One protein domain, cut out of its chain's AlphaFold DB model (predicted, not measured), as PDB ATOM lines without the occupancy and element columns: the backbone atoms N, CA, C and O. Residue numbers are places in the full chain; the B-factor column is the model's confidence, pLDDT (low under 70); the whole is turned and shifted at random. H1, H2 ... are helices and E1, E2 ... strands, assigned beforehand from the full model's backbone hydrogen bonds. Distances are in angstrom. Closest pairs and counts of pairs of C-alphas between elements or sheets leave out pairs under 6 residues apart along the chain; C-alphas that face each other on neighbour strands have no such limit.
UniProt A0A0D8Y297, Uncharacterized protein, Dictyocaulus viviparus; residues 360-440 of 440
ATOM      1  N   VAL A 360      56.209 -23.827 -59.169       72.00
ATOM      2  CA  VAL A 360      54.824 -23.987 -59.643       72.00
ATOM      3  C   VAL A 360      53.930 -24.631 -58.578       72.00
ATOM      4  O   VAL A 360      52.884 -24.083 -58.247       72.00
ATOM      5  N   LYS A 361      54.366 -25.733 -57.952       73.19
ATOM      6  CA  LYS A 361      53.615 -26.378 -56.861       73.19
ATOM      7  C   LYS A 361      53.500 -25.490 -55.622       73.19
ATOM      8  O   LYS A 361      52.504 -25.579 -54.911       73.19
ATOM      9  N   ARG A 362      54.494 -24.639 -55.345       72.94
ATOM     10  CA  ARG A 362      54.420 -23.677 -54.230       72.94
ATOM     11  C   ARG A 362      53.413 -22.565 -54.514       72.94
ATOM     12  O   ARG A 362      52.630 -22.233 -53.628       72.94
ATOM     13  N   MET A 363      53.394 -22.045 -55.741       64.44
ATOM     14  CA  MET A 363      52.406 -21.055 -56.182       64.44
ATOM     15  C   MET A 363      50.989 -21.634 -56.176       64.44
ATOM     16  O   MET A 363      50.070 -20.983 -55.692       64.44
ATOM     17  N   GLU A 364      50.817 -22.886 -56.605       68.75
ATOM     18  CA  GLU A 364      49.526 -23.578 -56.556       68.75
ATOM     19  C   GLU A 364      49.033 -23.778 -55.108       68.75
ATOM     20  O   GLU A 364      47.866 -23.530 -54.796       68.75
ATOM     21  N   TYR A 365      49.930 -24.147 -54.185       72.38
ATOM     22  CA  TYR A 365      49.607 -24.237 -52.756       72.38
ATOM     23  C   TYR A 365      49.251 -22.878 -52.134       72.38
ATOM     24  O   TYR A 365      48.359 -22.809 -51.283       72.38
ATOM     25  N   ALA A 366      49.930 -21.803 -52.543       68.38
ATOM     26  CA  ALA A 366      49.636 -20.447 -52.089       68.38
ATOM     27  C   ALA A 366      48.268 -19.965 -52.603       68.38
ATOM     28  O   ALA A 366      47.462 -19.483 -51.805       68.38
ATOM     29  N   ALA A 367      47.961 -20.186 -53.886       61.88
ATOM     30  CA  ALA A 367      46.667 -19.859 -54.487       61.88
ATOM     31  C   ALA A 367      45.512 -20.577 -53.766       61.88
ATOM     32  O   ALA A 367      44.585 -19.929 -53.278       61.88
ATOM     33  N   ARG A 368      45.636 -21.896 -53.535       66.19
ATOM     34  CA  ARG A 368      44.634 -22.670 -52.774       66.19
ATOM     35  C   ARG A 368      44.436 -22.164 -51.340       66.19
ATOM     36  O   ARG A 368      43.353 -22.326 -50.777       66.19
ATOM     37  N   ARG A 369      45.454 -21.575 -50.702       64.44
ATOM     38  CA  ARG A 369      45.324 -20.997 -49.349       64.44
ATOM     39  C   ARG A 369      44.633 -19.634 -49.346       64.44
ATOM     40  O   ARG A 369      43.886 -19.358 -48.407       64.44
ATOM     41  N   ILE A 370      44.844 -18.815 -50.375       63.41
ATOM     42  CA  ILE A 370      44.184 -17.508 -50.528       63.41
ATOM     43  C   ILE A 370      42.676 -17.696 -50.750       63.41
ATOM     44  O   ILE A 370      41.882 -17.058 -50.053       63.41
ATOM     45  N   ASP A 371      42.278 -18.644 -51.602       61.06
ATOM     46  CA  ASP A 371      40.861 -18.963 -51.837       61.06
ATOM     47  C   ASP A 371      40.168 -19.478 -50.572       61.06
ATOM     48  O   ASP A 371      39.078 -19.028 -50.215       61.06
ATOM     49  N   ASN A 372      40.844 -20.332 -49.799       58.50
ATOM     50  CA  ASN A 372      40.321 -20.807 -48.519       58.50
ATOM     51  C   ASN A 372      40.145 -19.685 -47.480       58.50
ATOM     52  O   ASN A 372      39.263 -19.776 -46.624       58.50
ATOM     53  N   ARG A 373      40.951 -18.614 -47.528       62.69
ATOM     54  CA  ARG A 373      40.807 -17.467 -46.616       62.69
ATOM     55  C   ARG A 373      39.584 -16.622 -46.976       62.69
ATOM     56  O   ARG A 373      38.831 -16.259 -46.073       62.69
ATOM     57  N   LYS A 374      39.344 -16.390 -48.274       62.34
ATOM     58  CA  LYS A 374      38.111 -15.751 -48.772       62.34
ATOM     59  C   LYS A 374      36.875 -16.564 -48.383       62.34
ATOM     60  O   LYS A 374      35.931 -16.005 -47.831       62.34
ATOM     61  N   TYR A 375      36.934 -17.884 -48.549       59.81
ATOM     62  CA  TYR A 375      35.826 -18.777 -48.205       59.81
ATOM     63  C   TYR A 375      35.533 -18.808 -46.696       59.81
ATOM     64  O   TYR A 375      34.377 -18.821 -46.284       59.81
ATOM     65  N   ARG A 376      36.562 -18.758 -45.838       63.84
ATOM     66  CA  ARG A 376      36.374 -18.684 -44.377       63.84
ATOM     67  C   ARG A 376      35.763 -17.358 -43.923       63.84
ATOM     68  O   ARG A 376      34.882 -17.383 -43.071       63.84
ATOM     69  N   ALA A 377      36.186 -16.232 -44.502       66.50
ATOM     70  CA  ALA A 377      35.621 -14.917 -44.190       66.50
ATOM     71  C   ALA A 377      34.164 -14.780 -44.672       66.50
ATOM     72  O   ALA A 377      33.330 -14.184 -43.990       66.50
ATOM     73  N   GLN A 378      33.836 -15.372 -45.824       66.31
ATOM     74  CA  GLN A 378      32.456 -15.476 -46.296       66.31
ATOM     75  C   GLN A 378      31.633 -16.402 -45.397       66.31
ATOM     76  O   GLN A 378      30.546 -16.022 -44.983       66.31
ATOM     77  N   ARG A 379      32.172 -17.558 -44.989       69.00
ATOM     78  CA  ARG A 379      31.490 -18.491 -44.079       69.00
ATOM     79  C   ARG A 379      31.139 -17.853 -42.736       69.00
ATOM     80  O   ARG A 379      30.047 -18.093 -42.242       69.00
ATOM     81  N   SER A 380      32.013 -17.040 -42.140       71.56
ATOM     82  CA  SER A 380      31.681 -16.330 -40.895       71.56
ATOM     83  C   SER A 380      30.570 -15.297 -41.086       71.56
ATOM     84  O   SER A 380      29.713 -15.174 -40.218       71.56
ATOM     85  N   LYS A 381      30.543 -14.595 -42.229       72.62
ATOM     86  CA  LYS A 381      29.472 -13.640 -42.557       72.62
ATOM     87  C   LYS A 381      28.142 -14.348 -42.819       72.62
ATOM     88  O   LYS A 381      27.131 -13.914 -42.283       72.62
ATOM     89  N   VAL A 382      28.168 -15.466 -43.547       69.56
ATOM     90  CA  VAL A 382      26.993 -16.315 -43.795       69.56
ATOM     91  C   VAL A 382      26.466 -16.901 -42.486       69.56
ATOM     92  O   VAL A 382      25.288 -16.784 -42.206       69.56
ATOM     93  N   LEU A 383      27.328 -17.418 -41.604       73.44
ATOM     94  CA  LEU A 383      26.895 -17.942 -40.301       73.44
ATOM     95  C   LEU A 383      26.306 -16.866 -39.371       73.44
ATOM     96  O   LEU A 383      25.455 -17.183 -38.540       73.44
ATOM     97  N   LEU A 384      26.761 -15.612 -39.479       74.44
ATOM     98  CA  LEU A 384      26.181 -14.482 -38.747       74.44
ATOM     99  C   LEU A 384      24.828 -14.069 -39.342       74.44
ATOM    100  O   LEU A 384      23.868 -13.920 -38.590       74.44
ATOM    101  N   SER A 385      24.712 -13.974 -40.673       70.19
ATOM    102  CA  SER A 385      23.426 -13.706 -41.331       70.19
ATOM    103  C   SER A 385      22.419 -14.836 -41.129       70.19
ATOM    104  O   SER A 385      21.230 -14.580 -40.985       70.19
ATOM    105  N   ASP A 386      22.892 -16.078 -41.060       70.19
ATOM    106  CA  ASP A 386      22.084 -17.268 -40.810       70.19
ATOM    107  C   ASP A 386      21.474 -17.242 -39.411       70.19
ATOM    108  O   ASP A 386      20.386 -17.771 -39.215       70.19
ATOM    109  N   LYS A 387      22.156 -16.636 -38.427       73.06
ATOM    110  CA  LYS A 387      21.621 -16.412 -37.074       73.06
ATOM    111  C   LYS A 387      20.561 -15.322 -37.041       73.06
ATOM    112  O   LYS A 387      19.522 -15.550 -36.442       73.06
ATOM    113  N   LEU A 388      20.802 -14.202 -37.715       75.06
ATOM    114  CA  LEU A 388      19.886 -13.057 -37.719       75.06
ATOM    115  C   LEU A 388      18.624 -13.292 -38.567       75.06
ATOM    116  O   LEU A 388      17.571 -12.753 -38.260       75.06
ATOM    117  N   ASN A 389      18.709 -14.117 -39.616       80.50
ATOM    118  CA  ASN A 389      17.634 -14.291 -40.599       80.50
ATOM    119  C   ASN A 389      17.023 -15.694 -40.582       80.50
ATOM    120  O   ASN A 389      16.637 -16.218 -41.631       80.50
ATOM    121  N   SER A 390      16.950 -16.339 -39.420       85.44
ATOM    122  CA  SER A 390      16.333 -17.658 -39.309       85.44
ATOM    123  C   SER A 390      15.295 -17.707 -38.206       85.44
ATOM    124  O   SER A 390      15.560 -17.242 -37.109       85.44
ATOM    125  N   ALA A 391      14.170 -18.355 -38.478       86.50
ATOM    126  CA  ALA A 391      13.163 -18.668 -37.480       86.50
ATOM    127  C   ALA A 391      13.192 -20.162 -37.168       86.50
ATOM    128  O   ALA A 391      13.263 -20.990 -38.081       86.50
ATOM    129  N   THR A 392      13.099 -20.521 -35.893       89.25
ATOM    130  CA  THR A 392      12.980 -21.923 -35.478       89.25
ATOM    131  C   THR A 392      11.533 -22.207 -35.102       89.25
ATOM    132  O   THR A 392      10.907 -21.446 -34.373       89.25
ATOM    133  N   CYS A 393      10.961 -23.288 -35.628       89.50
ATOM    134  CA  CYS A 393       9.624 -23.710 -35.221       89.50
ATOM    135  C   CYS A 393       9.679 -24.280 -33.800       89.50
ATOM    136  O   CYS A 393      10.385 -25.257 -33.570       89.50
ATOM    137  N   SER A 394       8.895 -23.738 -32.866       89.94
ATOM    138  CA  SER A 394       8.864 -24.225 -31.479       89.94
ATOM    139  C   SER A 394       8.344 -25.659 -31.324       89.94
ATOM    140  O   SER A 394       8.579 -26.280 -30.294       89.94
ATOM    141  N   LYS A 395       7.645 -26.200 -32.334       90.62
ATOM    142  CA  LYS A 395       7.092 -27.563 -32.309       90.62
ATOM    143  C   LYS A 395       8.000 -28.614 -32.936       90.62
ATOM    144  O   LYS A 395       8.225 -29.655 -32.335       90.62
ATOM    145  N   CYS A 396       8.493 -28.377 -34.153       92.06
ATOM    146  CA  CYS A 396       9.342 -29.349 -34.855       92.06
ATOM    147  C   CYS A 396      10.841 -29.034 -34.762       92.06
ATOM    148  O   CYS A 396      11.647 -29.793 -35.290       92.06
ATOM    149  N   HIS A 397      11.214 -27.911 -34.139       90.06
ATOM    150  CA  HIS A 397      12.588 -27.415 -33.991       90.06
ATOM    151  C   HIS A 397      13.358 -27.238 -35.309       90.06
ATOM    152  O   HIS A 397      14.569 -27.017 -35.309       90.06
ATOM    153  N   MET A 398      12.661 -27.282 -36.447       87.31
ATOM    154  CA  MET A 398      13.261 -27.027 -37.748       87.31
ATOM    155  C   MET A 398      13.480 -25.534 -37.935       87.31
ATOM    156  O   MET A 398      12.613 -24.705 -37.637       87.31
ATOM    157  N   ARG A 399      14.665 -25.217 -38.448       86.75
ATOM    158  CA  ARG A 399      15.128 -23.861 -38.694       86.75
ATOM    159  C   ARG A 399      14.855 -23.482 -40.143       86.75
ATOM    160  O   ARG A 399      15.281 -24.178 -41.062       86.75
ATOM    161  N   PHE A 400      14.148 -22.380 -40.339       84.31
ATOM    162  CA  PHE A 400      13.783 -21.844 -41.644       84.31
ATOM    163  C   PHE A 400      14.515 -20.532 -41.868       84.31
ATOM    164  O   PHE A 400      14.479 -19.644 -41.021       84.31
ATOM    165  N   PHE A 401      15.166 -20.401 -43.018       84.19
ATOM    166  CA  PHE A 401      15.771 -19.142 -43.429       84.19
ATOM    167  C   PHE A 401      14.679 -18.210 -43.967       84.19
ATOM    168  O   PHE A 401      13.869 -18.605 -44.810       84.19
ATOM    169  N   LEU A 402      14.691 -16.957 -43.517       71.31
ATOM    170  CA  LEU A 402      13.743 -15.904 -43.880       71.31
ATOM    171  C   LEU A 402      13.997 -15.158 -45.218       71.31
ATOM    172  O   LEU A 402      13.190 -14.278 -45.520       71.31
ATOM    173  N   PRO A 403      15.013 -15.433 -46.076       59.19
ATOM    174  CA  PRO A 403      15.302 -14.552 -47.210       59.19
ATOM    175  C   PRO A 403      14.319 -14.692 -48.384       59.19
ATOM    176  O   PRO A 403      14.497 -14.053 -49.418       59.19
ATOM    177  N   PHE A 404      13.253 -15.485 -48.261       53.50
ATOM    178  CA  PHE A 404      12.261 -15.618 -49.323       53.50
ATOM    179  C   PHE A 404      11.108 -14.632 -49.131       53.50
ATOM    180  O   PHE A 404      10.393 -14.683 -48.133       53.50
ATOM    181  N   ARG A 405      10.850 -13.791 -50.147       55.59
ATOM    182  CA  ARG A 405       9.656 -12.921 -50.241       55.59
ATOM    183  C   ARG A 405       8.349 -13.668 -49.926       55.59
ATOM    184  O   ARG A 405       7.443 -13.095 -49.337       55.59
ATOM    185  N   HIS A 406       8.285 -14.964 -50.235       61.22
ATOM    186  CA  HIS A 406       7.141 -15.827 -49.930       61.22
ATOM    187  C   HIS A 406       6.907 -16.080 -48.432       61.22
ATOM    188  O   HIS A 406       5.793 -16.434 -48.050       61.22
ATOM    189  N   PHE A 407       7.921 -15.899 -47.580       69.69
ATOM    190  CA  PHE A 407       7.803 -16.096 -46.136       69.69
ATOM    191  C   PHE A 407       7.090 -14.924 -45.451       69.69
ATOM    192  O   PHE A 407       6.339 -15.158 -44.508       69.69
ATOM    193  N   LYS A 408       7.223 -13.693 -45.976       70.31
ATOM    194  CA  LYS A 408       6.501 -12.513 -45.460       70.31
ATOM    195  C   LYS A 408       4.982 -12.715 -45.485       70.31
ATOM    196  O   LYS A 408       4.313 -12.399 -44.512       70.31
ATOM    197  N   ASN A 409       4.464 -13.360 -46.531       76.06
ATOM    198  CA  ASN A 409       3.030 -13.651 -46.676       76.06
ATOM    199  C   ASN A 409       2.519 -14.746 -45.718       76.06
ATOM    200  O   ASN A 409       1.323 -15.020 -45.686       76.06
ATOM    201  N   ARG A 410       3.409 -15.411 -44.970       78.56
ATOM    202  CA  ARG A 410       3.068 -16.473 -44.007       78.56
ATOM    203  C   ARG A 410       3.255 -16.046 -42.552       78.56
ATOM    204  O   ARG A 410       3.014 -16.860 -41.656       78.56
ATOM    205  N   ILE A 411       3.685 -14.805 -42.322       86.12
ATOM    206  CA  ILE A 411       3.744 -14.210 -40.991       86.12
ATOM    207  C   ILE A 411       2.361 -13.634 -40.686       86.12
ATOM    208  O   ILE A 411       1.830 -12.808 -41.419       86.12
ATOM    209  N   THR A 412       1.775 -14.106 -39.597       90.62
ATOM    210  CA  THR A 412       0.508 -13.635 -39.038       90.62
ATOM    211  C   THR A 412       0.788 -13.030 -37.672       90.62
ATOM    212  O   THR A 412       1.683 -13.489 -36.968       90.62
ATOM    213  N   TYR A 413       0.037 -12.010 -37.277       91.50
ATOM    214  CA  TYR A 413       0.196 -11.388 -35.966       91.50
ATOM    215  C   TYR A 413      -0.936 -11.847 -35.064       91.50
ATOM    216  O   TYR A 413      -2.109 -11.692 -35.403       91.50
ATOM    217  N   GLN A 414      -0.594 -12.431 -33.918       92.38
ATOM    218  CA  GLN A 414      -1.595 -12.714 -32.902       92.38
ATOM    219  C   GLN A 414      -1.739 -11.484 -32.009       92.38
ATOM    220  O   GLN A 414      -0.775 -11.075 -31.362       92.38
ATOM    221  N   VAL A 415      -2.945 -10.917 -31.967       92.19
ATOM    222  CA  VAL A 415      -3.279  -9.828 -31.044       92.19
ATOM    223  C   VAL A 415      -3.402 -10.420 -29.635       92.19
ATOM    224  O   VAL A 415      -4.227 -11.317 -29.430       92.19
ATOM    225  N   PRO A 416      -2.569 -10.003 -28.668       92.06
ATOM    226  CA  PRO A 416      -2.703 -10.444 -27.287       92.06
ATOM    227  C   PRO A 416      -3.999  -9.902 -26.669       92.06
ATOM    228  O   PRO A 416      -4.463  -8.820 -27.011       92.06
ATOM    229  N   ASN A 417      -4.564 -10.633 -25.704       92.56
ATOM    230  CA  ASN A 417      -5.776 -10.202 -24.987       92.56
ATOM    231  C   ASN A 417      -5.568  -8.907 -24.185       92.56
ATOM    232  O   ASN A 417      -6.532  -8.245 -23.815       92.56
ATOM    233  N   ASN A 418      -4.312  -8.570 -23.879       93.25
ATOM    234  CA  ASN A 418      -3.956  -7.327 -23.219       93.25
ATOM    235  C   ASN A 418      -3.693  -6.247 -24.287       93.25
ATOM    236  O   ASN A 418      -2.718  -6.391 -25.029       93.25
ATOM    237  N   PRO A 419      -4.491  -5.165 -24.343       90.69
ATOM    238  CA  PRO A 419      -4.336  -4.106 -25.342       90.69
ATOM    239  C   PRO A 419      -3.017  -3.327 -25.215       90.69
ATOM    240  O   PRO A 419      -2.653  -2.602 -26.135       90.69
ATOM    241  N   TYR A 420      -2.292  -3.479 -24.103       92.56
ATOM    242  CA  TYR A 420      -0.986  -2.853 -23.886       92.56
ATOM    243  C   TYR A 420       0.196  -3.698 -24.385       92.56
ATOM    244  O   TYR A 420       1.337  -3.246 -24.310       92.56
ATOM    245  N   LEU A 421      -0.038  -4.925 -24.865       90.69
ATOM    246  CA  LEU A 421       1.015  -5.778 -25.418       90.69
ATOM    247  C   LEU A 421       1.041  -5.682 -26.948       90.69
ATOM    248  O   LEU A 421       0.003  -5.711 -27.606       90.69
ATOM    249  N   LEU A 422       2.246  -5.608 -27.516       90.69
ATOM    250  CA  LEU A 422       2.430  -5.603 -28.966       90.69
ATOM    251  C   LEU A 422       2.028  -6.963 -29.572       90.69
ATOM    252  O   LEU A 422       2.265  -8.005 -28.948       90.69
ATOM    253  N   PRO A 423       1.443  -6.987 -30.786       90.00
ATOM    254  CA  PRO A 423       1.132  -8.225 -31.488       90.00
ATOM    255  C   PRO A 423       2.371  -9.106 -31.663       90.00
ATOM    256  O   PRO A 423       3.407  -8.653 -32.148       90.00
ATOM    257  N   VAL A 424       2.256 -10.383 -31.298       90.06
ATOM    258  CA  VAL A 424       3.375 -11.328 -31.401       90.06
ATOM    259  C   VAL A 424       3.371 -11.949 -32.800       90.06
ATOM    260  O   VAL A 424       2.353 -12.541 -33.191       90.06
ATOM    261  N   PRO A 425       4.471 -11.849 -33.571       89.12
ATOM    262  CA  PRO A 425       4.558 -12.478 -34.878       89.12
ATOM    263  C   PRO A 425       4.560 -14.005 -34.737       89.12
ATOM    264  O   PRO A 425       5.301 -14.598 -33.949       89.12
ATOM    265  N   ARG A 426       3.724 -14.659 -35.536       91.19
ATOM    266  CA  ARG A 426       3.655 -16.110 -35.688       91.19
ATOM    267  C   ARG A 426       3.837 -16.476 -37.144       91.19
ATOM    268  O   ARG A 426       3.272 -15.829 -38.020       91.19
ATOM    269  N   PHE A 427       4.560 -17.552 -37.413       90.75
ATOM    270  CA  PHE A 427       4.655 -18.095 -38.765       90.75
ATOM    271  C   PHE A 427       4.000 -19.472 -38.825       90.75
ATOM    272  O   PHE A 427       4.105 -20.271 -37.888       90.75
ATOM    273  N   ARG A 428       3.321 -19.758 -39.938       91.25
ATOM    274  CA  ARG A 428       2.786 -21.096 -40.199       91.25
ATOM    275  C   ARG A 428       3.911 -21.979 -40.729       91.25
ATOM    276  O   ARG A 428       4.390 -21.780 -41.848       91.25
ATOM    277  N   CYS A 429       4.368 -22.925 -39.914       90.00
ATOM    278  CA  CYS A 429       5.456 -23.819 -40.297       90.00
ATOM    279  C   CYS A 429       5.024 -24.694 -41.490       90.00
ATOM    280  O   CYS A 429       3.954 -25.293 -41.433       90.00
ATOM    281  N   PRO A 430       5.833 -24.826 -42.557       87.12
ATOM    282  CA  PRO A 430       5.466 -25.642 -43.715       87.12
ATOM    283  C   PRO A 430       5.468 -27.152 -43.436       87.12
ATOM    284  O   PRO A 430       4.968 -27.903 -44.261       87.12
ATOM    285  N   LEU A 431       6.055 -27.599 -42.320       90.81
ATOM    286  CA  LEU A 431       6.148 -29.021 -41.977       90.81
ATOM    287  C   LEU A 431       5.021 -29.480 -41.054       90.81
ATOM    288  O   LEU A 431       4.465 -30.547 -41.279       90.81
ATOM    289  N   CYS A 432       4.688 -28.702 -40.019       92.56
ATOM    290  CA  CYS A 432       3.594 -29.052 -39.108       92.56
ATOM    291  C   CYS A 432       2.286 -28.312 -39.403       92.56
ATOM    292  O   CYS A 432       1.288 -28.595 -38.759       92.56
ATOM    293  N   GLU A 433       2.284 -27.356 -40.337       90.81
ATOM    294  CA  GLU A 433       1.143 -26.497 -40.688       90.81
ATOM    295  C   GLU A 433       0.538 -25.681 -39.536       90.81
ATOM    296  O   GLU A 433      -0.500 -25.039 -39.705       90.81
ATOM    297  N   GLU A 434       1.205 -25.631 -38.388       91.25
ATOM    298  CA  GLU A 434       0.740 -24.931 -37.197       91.25
ATOM    299  C   GLU A 434       1.457 -23.589 -37.007       91.25
ATOM    300  O   GLU A 434       2.621 -23.403 -37.380       91.25
ATOM    301  N   ASN A 435       0.749 -22.643 -36.386       90.00
ATOM    302  CA  ASN A 435       1.270 -21.313 -36.079       90.00
ATOM    303  C   ASN A 435       2.241 -21.389 -34.898       90.00
ATOM    304  O   ASN A 435       1.821 -21.543 -33.748       90.00
ATOM    305  N   SER A 436       3.531 -21.258 -35.189       88.56
ATOM    306  CA  SER A 436       4.602 -21.253 -34.191       88.56
ATOM    307  C   SER A 436       4.987 -19.821 -33.836       88.56
ATOM    308  O   SER A 436       4.958 -18.941 -34.700       88.56
ATOM    309  N   ALA A 437       5.330 -19.588 -32.568       86.50
ATOM    310  CA  ALA A 437       5.913 -18.319 -32.148       86.50
ATOM    311  C   ALA A 437       7.270 -18.140 -32.839       86.50
ATOM    312  O   ALA A 437       8.040 -19.096 -32.953       86.50
ATOM    313  N   LEU A 438       7.523 -16.937 -33.349       81.94
ATOM    314  CA  LEU A 438       8.811 -16.582 -33.922       81.94
ATOM    315  C   LEU A 438       9.758 -16.239 -32.761       81.94
ATOM    316  O   LEU A 438       9.652 -15.164 -32.179       81.94
ATOM    317  N   GLU A 439      10.642 -17.162 -32.387       73.75
ATOM    318  CA  GLU A 439      11.787 -16.837 -31.526       73.75
ATOM    319  C   GLU A 439      12.856 -16.193 -32.419       73.75
ATOM    320  O   GLU A 439      13.437 -16.881 -33.265       73.75
ATOM    321  N   MET A 440      13.016 -14.868 -32.304       64.81
ATOM    322  CA  MET A 440      14.065 -14.094 -32.985       64.81
ATOM    323  C   MET A 440      15.330 -14.018 -32.144       64.81
ATOM    324  O   MET A 440      15.195 -13.850 -30.910       64.81
TER     325      MET A 440
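Overview. This is residues 360 to 440 of the 440 residues of an uncharacterized protein of Dictyocaulus viviparus (UniProt A0A0D8Y297). One long straight helix, H1, sticks out as an arm, with residues 360 to 384 standing free, from a small head that holds two small sheets. At the arm's root is the hairpin E1 and E2; farther along the head comes the antiparallel sheet E3 - E4 - E5, and the short helix H2 lies along the chain between the two. The printed part has 81 residues, with two named helices and five named strands in the order H1 E1 E2 H2 E3 E4 E5, and the class is mixed, helices and strands. The whole is extended, with a radius of gyration of the C-alphas of 20.1 A, and spans 70 by 28 by 21 A; the arm makes the length.

Arrangement. Start at H1, residues 360 to 388, where every O i to N i+4 pair is within hydrogen-bond range. A tight link leads to E1, residues 390 to 392, which forms an antiparallel hairpin with E2, residues 399 to 401, at 155 degrees; look at N 391 and O 400, 2.9 A apart. The closest C-alphas of H1 and E2 are those of Asp 386 and Phe 401, 7.1 A apart. Next comes H2, residues 405 to 408, too short for an O i to N i+4 pair; its one O i to N i+3 pair is within range. E3, residues 411 to 414, is antiparallel to E4, residues 424 to 428, at 133 degrees, with N 412 and O 426 2.8 A apart. E4 in turn is antiparallel to E5, residues 435 to 437, at 137 degrees, with N 436 and O 427 2.9 A apart. E3, E4 and E5 form a meander, each strand the antiparallel neighbour of the one before; E3 and E5 are its edge strands. E1 and E2 are apart from these three strands, and neither helix is on their sheet.

Along the chain. Find C-alpha 360 at (54.824, -23.987, -59.643); from there H1 runs 42.7 A to C-alpha 388 at (19.886, -13.057, -37.719). E1 covers 6.6 A, E2 6.7 A and H2 5.7 A. E3 then covers 9.8 A, E4 13.2 A and E5 6.8 A, ending at C-alpha 437 at (5.913, -18.319, -32.148).

Size, cuts and confidence. The C-alphas farthest apart are those of Val 360 and Pro 419, 71.2 A. Without the free stretch, the body of 56 residues spans 33 by 24 by 19 A. The printed part has no cut and no long link, and Met 440 is the chain's last residue. The mean pLDDT of the printed part is 78.6; look for values under 70 at, among others, residues 366 to 379 and 403 to 407.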